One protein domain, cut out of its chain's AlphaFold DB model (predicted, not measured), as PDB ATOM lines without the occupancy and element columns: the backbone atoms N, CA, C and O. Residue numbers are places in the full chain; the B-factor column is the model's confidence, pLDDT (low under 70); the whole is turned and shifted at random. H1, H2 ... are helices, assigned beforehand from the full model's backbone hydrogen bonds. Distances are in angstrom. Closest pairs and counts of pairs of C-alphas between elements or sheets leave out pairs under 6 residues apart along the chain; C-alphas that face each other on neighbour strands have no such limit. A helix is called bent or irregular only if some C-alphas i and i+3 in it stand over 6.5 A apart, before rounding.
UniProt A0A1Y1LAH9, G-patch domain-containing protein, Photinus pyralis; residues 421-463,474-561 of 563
ATOM      1  N   GLU A 421      23.340 -40.016 -54.485       82.75
ATOM      2  CA  GLU A 421      21.982 -40.554 -54.698       82.75
ATOM      3  C   GLU A 421      21.588 -41.637 -53.683       82.75
ATOM      4  O   GLU A 421      20.404 -41.908 -53.487       82.75
ATOM      5  N   LEU A 422      22.557 -42.218 -52.972       83.69
ATOM      6  CA  LEU A 422      22.287 -43.149 -51.875       83.69
ATOM      7  C   LEU A 422      21.738 -42.434 -50.634       83.69
ATOM      8  O   LEU A 422      21.049 -43.049 -49.816       83.69
ATOM      9  N   ALA A 423      22.016 -41.135 -50.481       85.25
ATOM     10  CA  ALA A 423      21.650 -40.394 -49.282       85.25
ATOM     11  C   ALA A 423      20.125 -40.328 -49.058       85.25
ATOM     12  O   ALA A 423      19.706 -40.673 -47.954       85.25
ATOM     13  N   PRO A 424      19.261 -40.005 -50.044       84.44
ATOM     14  CA  PRO A 424      17.805 -40.065 -49.864       84.44
ATOM     15  C   PRO A 424      17.281 -41.422 -49.378       84.44
ATOM     16  O   PRO A 424      16.366 -41.457 -48.558       84.44
ATOM     17  N   GLY A 425      17.872 -42.532 -49.835       84.19
ATOM     18  CA  GLY A 425      17.458 -43.881 -49.441       84.19
ATOM     19  C   GLY A 425      17.848 -44.247 -48.007       84.19
ATOM     20  O   GLY A 425      17.041 -44.821 -47.279       84.19
ATOM     21  N   LEU A 426      19.063 -43.891 -47.587       84.69
ATOM     22  CA  LEU A 426      19.591 -44.231 -46.258       84.69
ATOM     23  C   LEU A 426      19.142 -43.238 -45.180       84.69
ATOM     24  O   LEU A 426      18.726 -43.612 -44.086       84.69
ATOM     25  N   VAL A 427      19.214 -41.951 -45.502       86.50
ATOM     26  CA  VAL A 427      18.996 -40.847 -44.565       86.50
ATOM     27  C   VAL A 427      17.529 -40.436 -44.519       86.50
ATOM     28  O   VAL A 427      17.036 -40.034 -43.464       86.50
ATOM     29  N   GLY A 428      16.809 -40.570 -45.638       86.75
ATOM     30  CA  GLY A 428      15.397 -40.212 -45.748       86.75
ATOM     31  C   GLY A 428      14.532 -40.819 -44.639       86.75
ATOM     32  O   GLY A 428      13.877 -40.053 -43.938       86.75
ATOM     33  N   PRO A 429      14.563 -42.146 -44.399       87.38
ATOM     34  CA  PRO A 429      13.793 -42.787 -43.329       87.38
ATOM     35  C   PRO A 429      14.121 -42.274 -41.916       87.38
ATOM     36  O   PRO A 429      13.242 -42.162 -41.062       87.38
ATOM     37  N   LEU A 430      15.387 -41.933 -41.655       85.44
ATOM     38  CA  LEU A 430      15.804 -41.394 -40.359       85.44
ATOM     39  C   LEU A 430      15.283 -39.971 -40.170       85.44
ATOM     40  O   LEU A 430      14.708 -39.657 -39.127       85.44
ATOM     41  N   ILE A 431      15.411 -39.130 -41.197       88.12
ATOM     42  CA  ILE A 431      14.878 -37.769 -41.172       88.12
ATOM     43  C   ILE A 431      13.347 -37.788 -41.096       88.12
ATOM     44  O   ILE A 431      12.791 -37.039 -40.299       88.12
ATOM     45  N   THR A 432      12.642 -38.656 -41.833       88.19
ATOM     46  CA  THR A 432      11.175 -38.750 -41.724       88.19
ATOM     47  C   THR A 432      10.737 -39.160 -40.324       88.19
ATOM     48  O   THR A 432       9.783 -38.585 -39.804       88.19
ATOM     49  N   SER A 433      11.449 -40.088 -39.676       86.38
ATOM     50  CA  SER A 433      11.161 -40.466 -38.288       86.38
ATOM     51  C   SER A 433      11.362 -39.302 -37.307       86.38
ATOM     52  O   SER A 433      10.537 -39.102 -36.416       86.38
ATOM     53  N   ALA A 434      12.397 -38.478 -37.506       85.00
ATOM     54  CA  ALA A 434      12.640 -37.288 -36.692       85.00
ATOM     55  C   ALA A 434      11.569 -36.208 -36.929       85.00
ATOM     56  O   ALA A 434      10.995 -35.664 -35.979       85.00
ATOM     57  N   LEU A 435      11.235 -35.950 -38.198       86.62
ATOM     58  CA  LEU A 435      10.237 -34.958 -38.598       86.62
ATOM     59  C   LEU A 435       8.801 -35.370 -38.243       86.62
ATOM     60  O   LEU A 435       7.946 -34.496 -38.138       86.62
ATOM     61  N   ALA A 436       8.519 -36.653 -37.994       85.38
ATOM     62  CA  ALA A 436       7.194 -37.102 -37.558       85.38
ATOM     63  C   ALA A 436       6.744 -36.453 -36.234       85.38
ATOM     64  O   ALA A 436       5.550 -36.284 -36.001       85.38
ATOM     65  N   SER A 437       7.698 -36.075 -35.376       84.00
ATOM     66  CA  SER A 437       7.439 -35.366 -34.114       84.00
ATOM     67  C   SER A 437       7.378 -33.840 -34.260       84.00
ATOM     68  O   SER A 437       7.028 -33.133 -33.312       84.00
ATOM     69  N   TRP A 438       7.736 -33.314 -35.432       86.06
ATOM     70  CA  TRP A 438       7.852 -31.883 -35.662       86.06
ATOM     71  C   TRP A 438       6.501 -31.262 -36.011       86.06
ATOM     72  O   TRP A 438       5.755 -31.767 -36.846       86.06
ATOM     73  N   SER A 439       6.212 -30.118 -35.390       80.31
ATOM     74  CA  SER A 439       5.089 -29.251 -35.746       80.31
ATOM     75  C   SER A 439       5.630 -27.945 -36.347       80.31
ATOM     76  O   SER A 439       6.037 -27.037 -35.611       80.31
ATOM     77  N   PRO A 440       5.636 -27.817 -37.685       79.31
ATOM     78  CA  PRO A 440       6.244 -26.673 -38.361       79.31
ATOM     79  C   PRO A 440       5.618 -25.320 -38.000       79.31
ATOM     80  O   PRO A 440       6.321 -24.318 -37.938       79.31
ATOM     81  N   MET A 441       4.317 -25.295 -37.683       72.25
ATOM     82  CA  MET A 441       3.601 -24.069 -37.296       72.25
ATOM     83  C   MET A 441       4.025 -23.513 -35.929       72.25
ATOM     84  O   MET A 441       3.920 -22.312 -35.701       72.25
ATOM     85  N   ALA A 442       4.465 -24.371 -35.003       79.75
ATOM     86  CA  ALA A 442       4.827 -23.966 -33.643       79.75
ATOM     87  C   ALA A 442       6.322 -23.651 -33.504       79.75
ATOM     88  O   ALA A 442       6.722 -22.871 -32.644       79.75
ATOM     89  N   SER A 443       7.160 -24.272 -34.335       81.88
ATOM     90  CA  SER A 443       8.616 -24.149 -34.241       81.88
ATOM     91  C   SER A 443       9.279 -24.214 -35.624       81.88
ATOM     92  O   SER A 443       9.846 -25.244 -35.994       81.88
ATOM     93  N   PRO A 444       9.244 -23.113 -36.398       80.62
ATOM     94  CA  PRO A 444       9.763 -23.092 -37.769       80.62
ATOM     95  C   PRO A 444      11.283 -23.305 -37.883       80.62
ATOM     96  O   PRO A 444      11.755 -23.733 -38.930       80.62
ATOM     97  N   ASN A 445      12.042 -23.027 -36.813       82.81
ATOM     98  CA  ASN A 445      13.512 -23.049 -36.816       82.81
ATOM     99  C   ASN A 445      14.141 -24.428 -36.563       82.81
ATOM    100  O   ASN A 445      15.356 -24.580 -36.671       82.81
ATOM    101  N   LEU A 446      13.352 -25.429 -36.168       81.88
ATOM    102  CA  LEU A 446      13.899 -26.751 -35.862       81.88
ATOM    103  C   LEU A 446      14.344 -27.461 -37.147       81.88
ATOM    104  O   LEU A 446      13.721 -27.310 -38.192       81.88
ATOM    105  N   TYR A 447      15.409 -28.261 -37.053       83.75
ATOM    106  CA  TYR A 447      15.993 -29.066 -38.143       83.75
ATOM    107  C   TYR A 447      16.705 -28.298 -39.273       83.75
ATOM    108  O   TYR A 447      17.290 -28.944 -40.142       83.75
ATOM    109  N   ILE A 448      16.760 -26.961 -39.236       86.12
ATOM    110  CA  ILE A 448      17.497 -26.142 -40.221       86.12
ATOM    111  C   ILE A 448      18.966 -26.562 -40.306       86.12
ATOM    112  O   ILE A 448      19.462 -26.811 -41.401       86.12
ATOM    113  N   ASP A 449      19.639 -26.721 -39.165       86.25
ATOM    114  CA  ASP A 449      21.066 -27.070 -39.112       86.25
ATOM    115  C   ASP A 449      21.359 -28.423 -39.777       86.25
ATOM    116  O   ASP A 449      22.370 -28.595 -40.456       86.25
ATOM    117  N   ILE A 450      20.436 -29.378 -39.629       86.88
ATOM    118  CA  ILE A 450      20.534 -30.704 -40.242       86.88
ATOM    119  C   ILE A 450      20.406 -30.581 -41.761       86.88
ATOM    120  O   ILE A 450      21.241 -31.105 -42.496       86.88
ATOM    121  N   PHE A 451      19.395 -29.862 -42.250       88.25
ATOM    122  CA  PHE A 451      19.216 -29.668 -43.690       88.25
ATOM    123  C   PHE A 451      20.303 -28.787 -44.310       88.25
ATOM    124  O   PHE A 451      20.619 -28.995 -45.476       88.25
ATOM    125  N   MET A 452      20.905 -27.863 -43.559       87.25
ATOM    126  CA  MET A 452      22.099 -27.123 -43.977       87.25
ATOM    127  C   MET A 452      23.307 -28.044 -44.123       87.25
ATOM    128  O   MET A 452      23.952 -28.040 -45.164       87.25
ATOM    129  N   GLN A 453      23.571 -28.891 -43.127       88.25
ATOM    130  CA  GLN A 453      24.670 -29.852 -43.188       88.25
ATOM    131  C   GLN A 453      24.532 -30.794 -44.392       88.25
ATOM    132  O   GLN A 453      25.507 -31.041 -45.098       88.25
ATOM    133  N   TRP A 454      23.327 -31.308 -44.646       88.19
ATOM    134  CA  TRP A 454      23.071 -32.187 -45.790       88.19
ATOM    135  C   TRP A 454      23.058 -31.451 -47.128       88.19
ATOM    136  O   TRP A 454      23.409 -32.051 -48.140       88.19
ATOM    137  N   LYS A 455      22.719 -30.159 -47.139       85.50
ATOM    138  CA  LYS A 455      22.870 -29.304 -48.319       85.50
ATOM    139  C   LYS A 455      24.342 -29.163 -48.697       85.50
ATOM    140  O   LYS A 455      24.688 -29.444 -49.834       85.50
ATOM    141  N   ASP A 456      25.212 -28.856 -47.738       84.69
ATOM    142  CA  ASP A 456      26.654 -28.717 -47.987       84.69
ATOM    143  C   ASP A 456      27.307 -30.025 -48.471       84.69
ATOM    144  O   ASP A 456      28.258 -29.998 -49.249       84.69
ATOM    145  N   ILE A 457      26.807 -31.177 -48.010       84.25
ATOM    146  CA  ILE A 457      27.330 -32.499 -48.389       84.25
ATOM    147  C   ILE A 457      26.837 -32.930 -49.780       84.25
ATOM    148  O   ILE A 457      27.598 -33.529 -50.538       84.25
ATOM    149  N   LEU A 458      25.565 -32.673 -50.110       81.12
ATOM    150  CA  LEU A 458      24.908 -33.228 -51.301       81.12
ATOM    151  C   LEU A 458      24.799 -32.249 -52.478       81.12
ATOM    152  O   LEU A 458      24.596 -32.696 -53.609       81.12
ATOM    153  N   GLU A 459      24.896 -30.937 -52.254       74.62
ATOM    154  CA  GLU A 459      24.804 -29.945 -53.328       74.62
ATOM    155  C   GLU A 459      26.109 -29.936 -54.143       74.62
ATOM    156  O   GLU A 459      27.186 -29.589 -53.656       74.62
ATOM    157  N   LYS A 460      26.025 -30.339 -55.420       66.62
ATOM    158  CA  LYS A 460      27.152 -30.225 -56.356       66.62
ATOM    159  C   LYS A 460      27.401 -28.734 -56.653       66.62
ATOM    160  O   LYS A 460      26.449 -28.033 -56.997       66.62
ATOM    161  N   PRO A 461      28.654 -28.242 -56.646       55.44
ATOM    162  CA  PRO A 461      28.942 -26.825 -56.875       55.44
ATOM    163  C   PRO A 461      28.643 -26.317 -58.298       55.44
ATOM    164  O   PRO A 461      28.771 -25.118 -58.526       55.44
ATOM    165  N   GLN A 462      28.273 -27.170 -59.269       50.69
ATOM    166  CA  GLN A 462      28.423 -26.784 -60.679       50.69
ATOM    167  C   GLN A 462      27.249 -26.972 -61.642       50.69
ATOM    168  O   GLN A 462      27.377 -26.504 -62.768       50.69
ATOM    169  N   GLN A 463      26.096 -27.539 -61.272       47.69
ATOM    170  CA  GLN A 463      24.963 -27.593 -62.213       47.69
ATOM    171  C   GLN A 463      23.606 -27.487 -61.514       47.69
ATOM    172  O   GLN A 463      22.941 -28.483 -61.243       47.69
ATOM    173  N   ILE A 474      16.689 -35.371 -60.755       71.56
ATOM    174  CA  ILE A 474      16.496 -34.653 -59.484       71.56
ATOM    175  C   ILE A 474      17.793 -34.733 -58.668       71.56
ATOM    176  O   ILE A 474      18.312 -35.827 -58.451       71.56
ATOM    177  N   GLN A 475      18.311 -33.589 -58.207       78.38
ATOM    178  CA  GLN A 475      19.521 -33.565 -57.382       78.38
ATOM    179  C   GLN A 475      19.316 -34.378 -56.090       78.38
ATOM    180  O   GLN A 475      18.206 -34.394 -55.551       78.38
ATOM    181  N   PRO A 476      20.362 -35.011 -55.529       82.25
ATOM    182  CA  PRO A 476      20.205 -35.837 -54.332       82.25
ATOM    183  C   PRO A 476      19.617 -35.079 -53.135       82.25
ATOM    184  O   PRO A 476      18.760 -35.603 -52.425       82.25
ATOM    185  N   TYR A 477      20.018 -33.819 -52.940       87.81
ATOM    186  CA  TYR A 477      19.452 -32.960 -51.899       87.81
ATOM    187  C   TYR A 477      17.966 -32.649 -52.137       87.81
ATOM    188  O   TYR A 477      17.142 -32.748 -51.228       87.81
ATOM    189  N   ASP A 478      17.611 -32.337 -53.379       87.12
ATOM    190  CA  ASP A 478      16.242 -32.032 -53.778       87.12
ATOM    191  C   ASP A 478      15.320 -33.247 -53.589       87.12
ATOM    192  O   ASP A 478      14.196 -33.114 -53.105       87.12
ATOM    193  N   SER A 479      15.815 -34.450 -53.905       87.06
ATOM    194  CA  SER A 479      15.120 -35.717 -53.650       87.06
ATOM    195  C   SER A 479      14.914 -35.948 -52.151       87.06
ATOM    196  O   SER A 479      13.808 -36.294 -51.723       87.06
ATOM    197  N   LEU A 480      15.937 -35.685 -51.329       89.12
ATOM    198  CA  LEU A 480      15.833 -35.778 -49.873       89.12
ATOM    199  C   LEU A 480      14.743 -34.838 -49.337       89.12
ATOM    200  O   LEU A 480      13.884 -35.277 -48.570       89.12
ATOM    201  N   LEU A 481      14.726 -33.570 -49.764       89.69
ATOM    202  CA  LEU A 481      13.689 -32.600 -49.387       89.69
ATOM    203  C   LEU A 481      12.295 -33.040 -49.843       89.69
ATOM    204  O   LEU A 481      11.335 -32.968 -49.068       89.69
ATOM    205  N   TRP A 482      12.183 -33.530 -51.076       89.12
ATOM    206  CA  TRP A 482      10.924 -33.983 -51.656       89.12
ATOM    207  C   TRP A 482      10.314 -35.170 -50.903       89.12
ATOM    208  O   TRP A 482       9.102 -35.215 -50.698       89.12
ATOM    209  N   HIS A 483      11.134 -36.120 -50.453       87.38
ATOM    210  CA  HIS A 483      10.648 -37.302 -49.737       87.38
ATOM    211  C   HIS A 483      10.461 -37.090 -48.232       87.38
ATOM    212  O   HIS A 483       9.683 -37.820 -47.620       87.38
ATOM    213  N   THR A 484      11.138 -36.110 -47.629       89.31
ATOM    214  CA  THR A 484      11.115 -35.913 -46.171       89.31
ATOM    215  C   THR A 484      10.303 -34.699 -45.738       89.31
ATOM    216  O   THR A 484       9.374 -34.826 -44.942       89.31
ATOM    217  N   TRP A 485      10.613 -33.523 -46.281       90.62
ATOM    218  CA  TRP A 485      10.083 -32.244 -45.818       90.62
ATOM    219  C   TRP A 485       8.753 -31.882 -46.496       90.62
ATOM    220  O   TRP A 485       7.803 -31.480 -45.821       90.62
ATOM    221  N   VAL A 486       8.625 -32.101 -47.811       89.62
ATOM    222  CA  VAL A 486       7.390 -31.789 -48.566       89.62
ATOM    223  C   VAL A 486       6.150 -32.531 -48.032       89.62
ATOM    224  O   VAL A 486       5.090 -31.905 -47.942       89.62
ATOM    225  N   PRO A 487       6.214 -33.819 -47.629       90.50
ATOM    226  CA  PRO A 487       5.068 -34.507 -47.037       90.50
ATOM    227  C   PRO A 487       4.591 -33.868 -45.728       90.50
ATOM    228  O   PRO A 487       3.384 -33.756 -45.515       90.50
ATOM    229  N   VAL A 488       5.521 -33.400 -44.887       88.50
ATOM    230  CA  VAL A 488       5.214 -32.711 -43.621       88.50
ATOM    231  C   VAL A 488       4.576 -31.351 -43.896       88.50
ATOM    232  O   VAL A 488       3.600 -30.971 -43.251       88.50
ATOM    233  N   LEU A 489       5.064 -30.622 -44.901       87.88
ATOM    234  CA  LEU A 489       4.419 -29.382 -45.316       87.88
ATOM    235  C   LEU A 489       3.009 -29.642 -45.864       87.88
ATOM    236  O   LEU A 489       2.077 -28.918 -45.523       87.88
ATOM    237  N   ARG A 490       2.817 -30.693 -46.671       88.38
ATOM    238  CA  ARG A 490       1.510 -31.051 -47.241       88.38
ATOM    239  C   ARG A 490       0.478 -31.354 -46.154       88.38
ATOM    240  O   ARG A 490      -0.665 -30.911 -46.272       88.38
ATOM    241  N   THR A 491       0.858 -32.069 -45.095       87.81
ATOM    242  CA  THR A 491      -0.033 -32.302 -43.948       87.81
ATOM    243  C   THR A 491      -0.329 -31.006 -43.194       87.81
ATOM    244  O   THR A 491      -1.489 -30.761 -42.868       87.81
ATOM    245  N   CYS A 492       0.659 -30.127 -43.006       84.19
ATOM    246  CA  CYS A 492       0.456 -28.822 -42.370       84.19
ATOM    247  C   CYS A 492      -0.491 -27.917 -43.162       84.19
ATOM    248  O   CYS A 492      -1.440 -27.382 -42.597       84.19
ATOM    249  N   VAL A 493      -0.283 -27.790 -44.475       85.19
ATOM    250  CA  VAL A 493      -1.137 -26.992 -45.368       85.19
ATOM    251  C   VAL A 493      -2.558 -27.561 -45.432       85.19
ATOM    252  O   VAL A 493      -3.513 -26.810 -45.600       85.19
ATOM    253  N   SER A 494      -2.739 -28.875 -45.249       85.50
ATOM    254  CA  SER A 494      -4.081 -29.464 -45.194       85.50
ATOM    255  C   SER A 494      -4.862 -29.113 -43.923       85.50
ATOM    256  O   SER A 494      -6.091 -29.144 -43.965       85.50
ATOM    257  N   VAL A 495      -4.176 -28.847 -42.808       84.69
ATOM    258  CA  VAL A 495      -4.784 -28.489 -41.509       84.69
ATOM    259  C   VAL A 495      -4.860 -26.968 -41.324       84.69
ATOM    260  O   VAL A 495      -5.604 -26.472 -40.483       84.69
ATOM    261  N   TRP A 496      -4.090 -26.221 -42.110       83.69
ATOM    262  CA  TRP A 496      -3.966 -24.774 -42.035       83.69
ATOM    263  C   TRP A 496      -5.239 -24.026 -42.460       83.69
ATOM    264  O   TRP A 496      -5.871 -24.349 -43.466       83.69
ATOM    265  N   ASN A 497      -5.557 -22.966 -41.712       79.62
ATOM    266  CA  ASN A 497      -6.627 -22.026 -42.027       79.62
ATOM    267  C   ASN A 497      -6.079 -20.841 -42.827       79.62
ATOM    268  O   ASN A 497      -5.235 -20.096 -42.338       79.62
ATOM    269  N   ILE A 498      -6.641 -20.592 -44.009       77.81
ATOM    270  CA  ILE A 498      -6.148 -19.555 -44.933       77.81
ATOM    271  C   ILE A 498      -6.276 -18.138 -44.364       77.81
ATOM    272  O   ILE A 498      -5.519 -17.257 -44.749       77.81
ATOM    273  N   ARG A 499      -7.185 -17.917 -43.408       76.00
ATOM    274  CA  ARG A 499      -7.393 -16.606 -42.770       76.00
ATOM    275  C   ARG A 499      -6.219 -16.170 -41.881       76.00
ATOM    276  O   ARG A 499      -6.022 -14.970 -41.727       76.00
ATOM    277  N   ASP A 500      -5.416 -17.118 -41.394       80.06
ATOM    278  CA  ASP A 500      -4.211 -16.866 -40.596       80.06
ATOM    279  C   ASP A 500      -2.961 -17.189 -41.427       80.06
ATOM    280  O   ASP A 500      -2.398 -18.280 -41.341       80.06
ATOM    281  N   CYS A 501      -2.526 -16.260 -42.284       78.25
ATOM    282  CA  CYS A 501      -1.421 -16.510 -43.223       78.25
ATOM    283  C   CYS A 501      -0.020 -16.439 -42.606       78.25
ATOM    284  O   CYS A 501       0.916 -17.025 -43.151       78.25
ATOM    285  N   GLU A 502       0.138 -15.736 -41.484       80.81
ATOM    286  CA  GLU A 502       1.447 -15.441 -40.884       80.81
ATOM    287  C   GLU A 502       2.300 -16.687 -40.565       80.81
ATOM    288  O   GLU A 502       3.488 -16.669 -40.889       80.81
ATOM    289  N   PRO A 503       1.762 -17.797 -40.011       83.00
ATOM    290  CA  PRO A 503       2.580 -18.954 -39.640       83.00
ATOM    291  C   PRO A 503       3.222 -19.666 -40.837       83.00
ATOM    292  O   PRO A 503       4.386 -20.061 -40.771       83.00
ATOM    293  N   VAL A 504       2.487 -19.811 -41.946       83.69
ATOM    294  CA  VAL A 504       2.995 -20.481 -43.157       83.69
ATOM    295  C   VAL A 504       3.954 -19.576 -43.913       83.69
ATOM    296  O   VAL A 504       4.978 -20.052 -44.396       83.69
ATOM    297  N   ILE A 505       3.661 -18.277 -43.983       84.88
ATOM    298  CA  ILE A 505       4.554 -17.304 -44.618       84.88
ATOM    299  C   ILE A 505       5.886 -17.249 -43.871       84.88
ATOM    300  O   ILE A 505       6.931 -17.372 -44.502       84.88
ATOM    301  N   ASN A 506       5.859 -17.171 -42.538       86.31
ATOM    302  CA  ASN A 506       7.070 -17.170 -41.719       86.31
ATOM    303  C   ASN A 506       7.891 -18.460 -41.915       86.31
ATOM    304  O   ASN A 506       9.102 -18.412 -42.117       86.31
ATOM    305  N   LEU A 507       7.230 -19.622 -41.951       86.62
ATOM    306  CA  LEU A 507       7.887 -20.894 -42.262       86.62
ATOM    307  C   LEU A 507       8.550 -20.868 -43.644       86.62
ATOM    308  O   LEU A 507       9.717 -21.236 -43.769       86.62
ATOM    309  N   LEU A 508       7.833 -20.430 -44.679       85.94
ATOM    310  CA  LEU A 508       8.370 -20.379 -46.038       85.94
ATOM    311  C   LEU A 508       9.522 -19.385 -46.163       85.94
ATOM    312  O   LEU A 508      10.490 -19.690 -46.849       85.94
ATOM    313  N   GLU A 509       9.467 -18.233 -45.495       86.81
ATOM    314  CA  GLU A 509      10.553 -17.249 -45.494       86.81
ATOM    315  C   GLU A 509      11.820 -17.782 -44.818       86.81
ATOM    316  O   GLU A 509      12.914 -17.610 -45.360       86.81
ATOM    317  N   ILE A 510      11.674 -18.483 -43.690       88.56
ATOM    318  CA  ILE A 510      12.789 -19.102 -42.961       88.56
ATOM    319  C   ILE A 510      13.428 -20.235 -43.774       88.56
ATOM    320  O   ILE A 510      14.653 -20.355 -43.810       88.56
ATOM    321  N   TRP A 511      12.621 -21.056 -44.450       88.69
ATOM    322  CA  TRP A 511      13.105 -22.207 -45.224       88.69
ATOM    323  C   TRP A 511      13.510 -21.861 -46.662       88.69
ATOM    324  O   TRP A 511      14.237 -22.624 -47.297       88.69
ATOM    325  N   LYS A 512      13.132 -20.683 -47.168       85.31
ATOM    326  CA  LYS A 512      13.487 -20.177 -48.501       85.31
ATOM    327  C   LYS A 512      14.959 -20.351 -48.912       85.31
ATOM    328  O   LYS A 512      15.178 -20.757 -50.049       85.31
ATOM    329  N   PRO A 513      15.981 -20.057 -48.079       86.00
ATOM    330  CA  PRO A 513      17.383 -20.240 -48.478       86.00
ATOM    331  C   PRO A 513      17.792 -21.712 -48.651       86.00
ATOM    332  O   PRO A 513      18.791 -21.996 -49.321       86.00
ATOM    333  N   LEU A 514      17.056 -22.650 -48.051       85.38
ATOM    334  CA  LEU A 514      17.309 -24.088 -48.161       85.38
ATOM    335  C   LEU A 514      16.536 -24.726 -49.311       85.38
ATOM    336  O   LEU A 514      16.983 -25.732 -49.846       85.38
ATOM    337  N   LEU A 515      15.412 -24.141 -49.718       86.12
ATOM    338  CA  LEU A 515      14.542 -24.730 -50.725       86.12
ATOM    339  C   LEU A 515      15.001 -24.390 -52.158       86.12
ATOM    340  O   LEU A 515      15.227 -23.220 -52.482       86.12
ATOM    341  N   PRO A 516      15.096 -25.393 -53.048       86.06
ATOM    342  CA  PRO A 516      15.218 -25.176 -54.484       86.06
ATOM    343  C   PRO A 516      14.009 -24.412 -55.036       86.06
ATOM    344  O   PRO A 516      12.882 -24.601 -54.573       86.06
ATOM    345  N   GLN A 517      14.235 -23.596 -56.071       83.75
ATOM    346  CA  GLN A 517      13.178 -22.780 -56.688       83.75
ATOM    347  C   GLN A 517      12.014 -23.640 -57.189       83.75
ATOM    348  O   GLN A 517      10.873 -23.368 -56.854       83.75
ATOM    349  N   TRP A 518      12.302 -24.759 -57.858       83.06
ATOM    350  CA  TRP A 518      11.254 -25.642 -58.374       83.06
ATOM    351  C   TRP A 518      10.364 -26.237 -57.268       83.06
ATOM    352  O   TRP A 518       9.172 -26.449 -57.485       83.06
ATOM    353  N   ILE A 519      10.919 -26.505 -56.075       86.44
ATOM    354  CA  ILE A 519      10.134 -26.990 -54.931       86.44
ATOM    355  C   ILE A 519       9.253 -25.852 -54.410       86.44
ATOM    356  O   ILE A 519       8.077 -26.081 -54.143       86.44
ATOM    357  N   LEU A 520       9.793 -24.634 -54.295       86.88
ATOM    358  CA  LEU A 520       9.019 -23.450 -53.908       86.88
ATOM    359  C   LEU A 520       7.853 -23.196 -54.868       86.88
ATOM    360  O   LEU A 520       6.724 -23.046 -54.403       86.88
ATOM    361  N   ASP A 521       8.106 -23.227 -56.175       86.12
ATOM    362  CA  ASP A 521       7.082 -23.046 -57.206       86.12
ATOM    363  C   ASP A 521       6.020 -24.148 -57.111       86.12
ATOM    364  O   ASP A 521       4.824 -23.869 -57.070       86.12
ATOM    365  N   ASN A 522       6.434 -25.412 -56.941       86.69
ATOM    366  CA  ASN A 522       5.497 -26.522 -56.760       86.69
ATOM    367  C   ASN A 522       4.606 -26.349 -55.520       86.69
ATOM    368  O   ASN A 522       3.407 -26.618 -55.581       86.69
ATOM    369  N   ILE A 523       5.163 -25.897 -54.394       87.25
ATOM    370  CA  ILE A 523       4.395 -25.639 -53.169       87.25
ATOM    371  C   ILE A 523       3.382 -24.518 -53.401       87.25
ATOM    372  O   ILE A 523       2.212 -24.662 -53.034       87.25
ATOM    373  N   LEU A 524       3.828 -23.404 -53.982       85.75
ATOM    374  CA  LEU A 524       2.979 -22.245 -54.234       85.75
ATOM    375  C   LEU A 524       1.835 -22.619 -55.185       85.75
ATOM    376  O   LEU A 524       0.672 -22.407 -54.838       85.75
ATOM    377  N   ASP A 525       2.142 -23.280 -56.299       86.12
ATOM    378  CA  ASP A 525       1.174 -23.608 -57.346       86.12
ATOM    379  C   ASP A 525       0.243 -24.770 -56.990       86.12
ATOM    380  O   ASP A 525      -0.946 -24.725 -57.299       86.12
ATOM    381  N   GLN A 526       0.754 -25.832 -56.358       86.19
ATOM    382  CA  GLN A 526      -0.007 -27.073 -56.151       86.19
ATOM    383  C   GLN A 526      -0.606 -27.201 -54.749       86.19
ATOM    384  O   GLN A 526      -1.591 -27.922 -54.578       86.19
ATOM    385  N   LEU A 527      -0.033 -26.550 -53.731       84.06
ATOM    386  CA  LEU A 527      -0.532 -26.653 -52.353       84.06
ATOM    387  C   LEU A 527      -1.292 -25.397 -51.924       84.06
ATOM    388  O   LEU A 527      -2.382 -25.508 -51.360       84.06
ATOM    389  N   ILE A 528      -0.739 -24.215 -52.191       86.12
ATOM    390  CA  ILE A 528      -1.234 -22.955 -51.621       86.12
ATOM    391  C   ILE A 528      -2.270 -22.293 -52.537       86.12
ATOM    392  O   ILE A 528      -3.367 -21.965 -52.083       86.12
ATOM    393  N   MET A 529      -1.984 -22.164 -53.836       86.19
ATOM    394  CA  MET A 529      -2.887 -21.537 -54.809       86.19
ATOM    395  C   MET A 529      -4.278 -22.188 -54.894       86.19
ATOM    396  O   MET A 529      -5.270 -21.453 -54.858       86.19
ATOM    397  N   PRO A 530      -4.424 -23.530 -54.927       88.19
ATOM    398  CA  PRO A 530      -5.740 -24.159 -54.974       88.19
ATOM    399  C   PRO A 530      -6.564 -23.827 -53.729       88.19
ATOM    400  O   PRO A 530      -7.747 -23.514 -53.837       88.19
ATOM    401  N   ARG A 531      -5.930 -23.799 -52.553       83.81
ATOM    402  CA  ARG A 531      -6.572 -23.473 -51.274       83.81
ATOM    403  C   ARG A 531      -7.047 -22.024 -51.224       83.81
ATOM    404  O   ARG A 531      -8.218 -21.781 -50.928       83.81
ATOM    405  N   ILE A 532      -6.184 -21.083 -51.607       85.56
ATOM    406  CA  ILE A 532      -6.554 -19.667 -51.728       85.56
ATOM    407  C   ILE A 532      -7.729 -19.525 -52.701       85.56
ATOM    408  O   ILE A 532      -8.727 -18.905 -52.351       85.56
ATOM    409  N   SER A 533      -7.678 -20.167 -53.872       86.44
ATOM    410  CA  SER A 533      -8.767 -20.093 -54.854       86.44
ATOM    411  C   SER A 533     -10.099 -20.630 -54.314       86.44
ATOM    412  O   SER A 533     -11.136 -19.997 -54.506       86.44
ATOM    413  N   THR A 534     -10.091 -21.747 -53.574       86.25
ATOM    414  CA  THR A 534     -11.315 -22.304 -52.982       86.25
ATOM    415  C   THR A 534     -11.942 -21.370 -51.956       86.25
ATOM    416  O   THR A 534     -13.161 -21.245 -51.907       86.25
ATOM    417  N   GLU A 535     -11.130 -20.672 -51.171       84.56
ATOM    418  CA  GLU A 535     -11.633 -19.797 -50.112       84.56
ATOM    419  C   GLU A 535     -11.964 -18.396 -50.599       84.56
ATOM    420  O   GLU A 535     -12.891 -17.787 -50.083       84.56
ATOM    421  N   VAL A 536     -11.336 -17.939 -51.682       86.12
ATOM    422  CA  VAL A 536     -11.807 -16.771 -52.437       86.12
ATOM    423  C   VAL A 536     -13.194 -17.038 -53.019       86.12
ATOM    424  O   VAL A 536     -14.065 -16.182 -52.922       86.12
ATOM    425  N   ASN A 537     -13.420 -18.232 -53.577       86.31
ATOM    426  CA  ASN A 537     -14.721 -18.606 -54.133       86.31
ATOM    427  C   ASN A 537     -15.808 -18.764 -53.055       86.31
ATOM    428  O   ASN A 537     -16.978 -18.506 -53.332       86.31
ATOM    429  N   ASN A 538     -15.434 -19.180 -51.840       86.00
ATOM    430  CA  ASN A 538     -16.358 -19.320 -50.710       86.00
ATOM    431  C   ASN A 538     -16.581 -18.010 -49.940       86.00
ATOM    432  O   ASN A 538     -17.566 -17.896 -49.210       86.00
ATOM    433  N   TRP A 539     -15.678 -17.035 -50.072       83.94
ATOM    434  CA  TRP A 539     -15.775 -15.759 -49.375       83.94
ATOM    435  C   TRP A 539     -16.973 -14.962 -49.882       83.94
ATOM    436  O   TRP A 539     -17.115 -14.692 -51.077       83.94
ATOM    437  N   ASN A 540     -17.827 -14.542 -48.953       80.81
ATOM    438  CA  ASN A 540     -18.982 -13.722 -49.262       80.81
ATOM    439  C   ASN A 540     -18.856 -12.359 -48.557       80.81
ATOM    440  O   ASN A 540     -18.817 -12.312 -47.322       80.81
ATOM    441  N   PRO A 541     -18.841 -11.240 -49.308       77.19
ATOM    442  CA  PRO A 541     -18.639  -9.893 -48.761       77.19
ATOM    443  C   PRO A 541     -19.702  -9.447 -47.748       77.19
ATOM    444  O   PRO A 541     -19.505  -8.445 -47.066       77.19
ATOM    445  N   LEU A 542     -20.843 -10.140 -47.679       75.25
ATOM    446  CA  LEU A 542     -21.980  -9.776 -46.828       75.25
ATOM    447  C   LEU A 542     -22.027 -10.541 -45.496       75.25
ATOM    448  O   LEU A 542     -22.727 -10.106 -44.583       75.25
ATOM    449  N   THR A 543     -21.330 -11.674 -45.378       75.81
ATOM    450  CA  THR A 543     -21.386 -12.551 -44.191       75.81
ATOM    451  C   THR A 543     -20.068 -12.620 -43.434       75.81
ATOM    452  O   THR A 543     -20.069 -12.893 -42.234       75.81
ATOM    453  N   ASP A 544     -18.953 -12.368 -44.113       76.19
ATOM    454  CA  ASP A 544     -17.626 -12.534 -43.538       76.19
ATOM    455  C   ASP A 544     -17.127 -11.255 -42.859       76.19
ATOM    456  O   ASP A 544     -17.208 -10.155 -43.399       76.19
ATOM    457  N   THR A 545     -16.555 -11.413 -41.665       76.00
ATOM    458  CA  THR A 545     -16.053 -10.308 -40.830       76.00
ATOM    459  C   THR A 545     -14.645  -9.846 -41.204       76.00
ATOM    460  O   THR A 545     -14.255  -8.733 -40.854       76.00
ATOM    461  N   VAL A 546     -13.875 -10.680 -41.912       78.25
ATOM    462  CA  VAL A 546     -12.497 -10.381 -42.326       78.25
ATOM    463  C   VAL A 546     -12.475  -9.983 -43.806       78.25
ATOM    464  O   VAL A 546     -12.875 -10.789 -44.656       78.25
ATOM    465  N   PRO A 547     -11.990  -8.770 -44.142       80.75
ATOM    466  CA  PRO A 547     -11.827  -8.342 -45.523       80.75
ATOM    467  C   PRO A 547     -10.877  -9.243 -46.313       80.75
ATOM    468  O   PRO A 547      -9.823  -9.646 -45.820       80.75
ATOM    469  N   ILE A 548     -11.212  -9.485 -47.580       78.81
ATOM    470  CA  ILE A 548     -10.482 -10.413 -48.452       78.81
ATOM    471  C   ILE A 548      -8.994 -10.056 -48.635       78.81
ATOM    472  O   ILE A 548      -8.132 -10.923 -48.733       78.81
ATOM    473  N   HIS A 549      -8.663  -8.762 -48.625       79.69
ATOM    474  CA  HIS A 549      -7.295  -8.287 -48.830       79.69
ATOM    475  C   HIS A 549      -6.352  -8.638 -47.672       79.69
ATOM    476  O   HIS A 549      -5.149  -8.729 -47.895       79.69
ATOM    477  N   TYR A 550      -6.876  -8.855 -46.461       82.38
ATOM    478  CA  TYR A 550      -6.065  -9.099 -45.265       82.38
ATOM    479  C   TYR A 550      -5.271 -10.407 -45.360       82.38
ATOM    480  O   TYR A 550      -4.112 -10.462 -44.966       82.38
ATOM    481  N   TRP A 551      -5.872 -11.439 -45.952       82.00
ATOM    482  CA  TRP A 551      -5.265 -12.762 -46.087       82.00
ATOM    483  C   TRP A 551      -4.755 -13.062 -47.503       82.00
ATOM    484  O   TRP A 551      -4.063 -14.050 -47.691       82.00
ATOM    485  N   ILE A 552      -5.028 -12.217 -48.504       82.69
ATOM    486  CA  ILE A 552      -4.464 -12.366 -49.862       82.69
ATOM    487  C   ILE A 552      -3.186 -11.546 -50.042       82.69
ATOM    488  O   ILE A 552      -2.216 -12.033 -50.619       82.69
ATOM    489  N   HIS A 553      -3.165 -10.302 -49.555       83.56
ATOM    490  CA  HIS A 553      -2.043  -9.388 -49.770       83.56
ATOM    491  C   HIS A 553      -0.686  -9.936 -49.283       83.56
ATOM    492  O   HIS A 553       0.300  -9.758 -49.998       83.56
ATOM    493  N   PRO A 554      -0.605 -10.662 -48.146       83.75
ATOM    494  CA  PRO A 554       0.644 -11.278 -47.693       83.75
ATOM    495  C   PRO A 554       1.248 -12.310 -48.664       83.75
ATOM    496  O   PRO A 554       2.454 -12.531 -48.635       83.75
ATOM    497  N   TRP A 555       0.453 -12.912 -49.556       82.69
ATOM    498  CA  TRP A 555       0.936 -13.893 -50.539       82.69
ATOM    499  C   TRP A 555       1.488 -13.260 -51.816       82.69
ATOM    500  O   TRP A 555       2.281 -13.885 -52.517       82.69
ATOM    501  N   ILE A 556       1.114 -12.014 -52.119       79.94
ATOM    502  CA  ILE A 556       1.508 -11.321 -53.354       79.94
ATOM    503  C   ILE A 556       3.040 -11.251 -53.524       79.94
ATOM    504  O   ILE A 556       3.519 -11.543 -54.620       79.94
ATOM    505  N   PRO A 557       3.860 -10.944 -52.496       81.00
ATOM    506  CA  PRO A 557       5.321 -10.925 -52.633       81.00
ATOM    507  C   PRO A 557       5.961 -12.296 -52.913       81.00
ATOM    508  O   PRO A 557       7.084 -12.349 -53.423       81.00
ATOM    509  N   LEU A 558       5.278 -13.388 -52.552       75.12
ATOM    510  CA  LEU A 558       5.732 -14.764 -52.773       75.12
ATOM    511  C   LEU A 558       5.276 -15.289 -54.142       75.12
ATOM    512  O   LEU A 558       6.076 -15.901 -54.838       75.12
ATOM    513  N   LEU A 559       4.043 -14.973 -54.550       72.75
ATOM    514  CA  LEU A 559       3.445 -15.377 -55.830       72.75
ATOM    515  C   LEU A 559       3.885 -14.508 -57.020       72.75
ATOM    516  O   LEU A 559       3.877 -14.956 -58.156       72.75
ATOM    517  N   SER A 560       4.284 -13.254 -56.794       62.25
ATOM    518  CA  SER A 560       4.764 -12.367 -57.874       62.25
ATOM    519  C   SER A 560       6.152 -12.728 -58.403       62.25
ATOM    520  O   SER A 560       6.571 -12.181 -59.417       62.25
ATOM    521  N   LYS A 561       6.878 -13.613 -57.712       58.00
ATOM    522  CA  LYS A 561       8.226 -14.054 -58.101       58.00
ATOM    523  C   LYS A 561       8.230 -15.336 -58.935       58.00
ATOM    524  O   LYS A 561       9.292 -15.685 -59.435       58.00
TER     525      LYS A 561
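AT A GLANCE: This is residues 421 to 463 and 474 to 561 of the 563 residues of the protein "G-patch domain-containing protein" of Photinus pyralis (UniProt A0A1Y1LAH9). Six helices form a thin, elongated double row: H1, H3 and H5 run one way, staggered, and H2, H4 and H6 run back beside them. The printed part has 131 residues and no named strand, all helix. It is only just compact, close to loose, with a radius of gyration of the C-alphas of 16.5 A, spanning 55 by 32 by 20 A.

IN THESE COORDINATES: H1, residues 421 to 435, begins at C-alpha 421 (21.982, -40.554, -54.698). H2 is 448 to 458. H3, 476 to 495, one helix by its hydrogen bonds, is bent: C-alphas 483 and 486 are 6.5 A apart. Its arms are H3a, 476 to 483, and H3b, 486 to 495. H4 is 502 to 511; H5, 517 to 538, measures 30.3 A; H6, 548 to 559, ends at C-alpha 559 (3.445, -15.377, -55.830).

HOW THE PARTS SIT: H3a touches H1 (closest C-alphas Pro 424 and Leu 480, 4.7 A) and H2 (Leu 458 and Tyr 477, 5.5 A). H5 only just touches H3b and its hairpin partner H6, with 3 pairs within 8 A each. In H6, 3 of 8 O i to N i+4 and 4 of 9 i+3 pairs are within hydrogen-bond range.

THE WHOLE: Residues 464 to 473 are cut out, an 11.4 A gap. H1 to H2 is a long link. Residues 460 to 463 and 560 to 561 are under 70 in pLDDT.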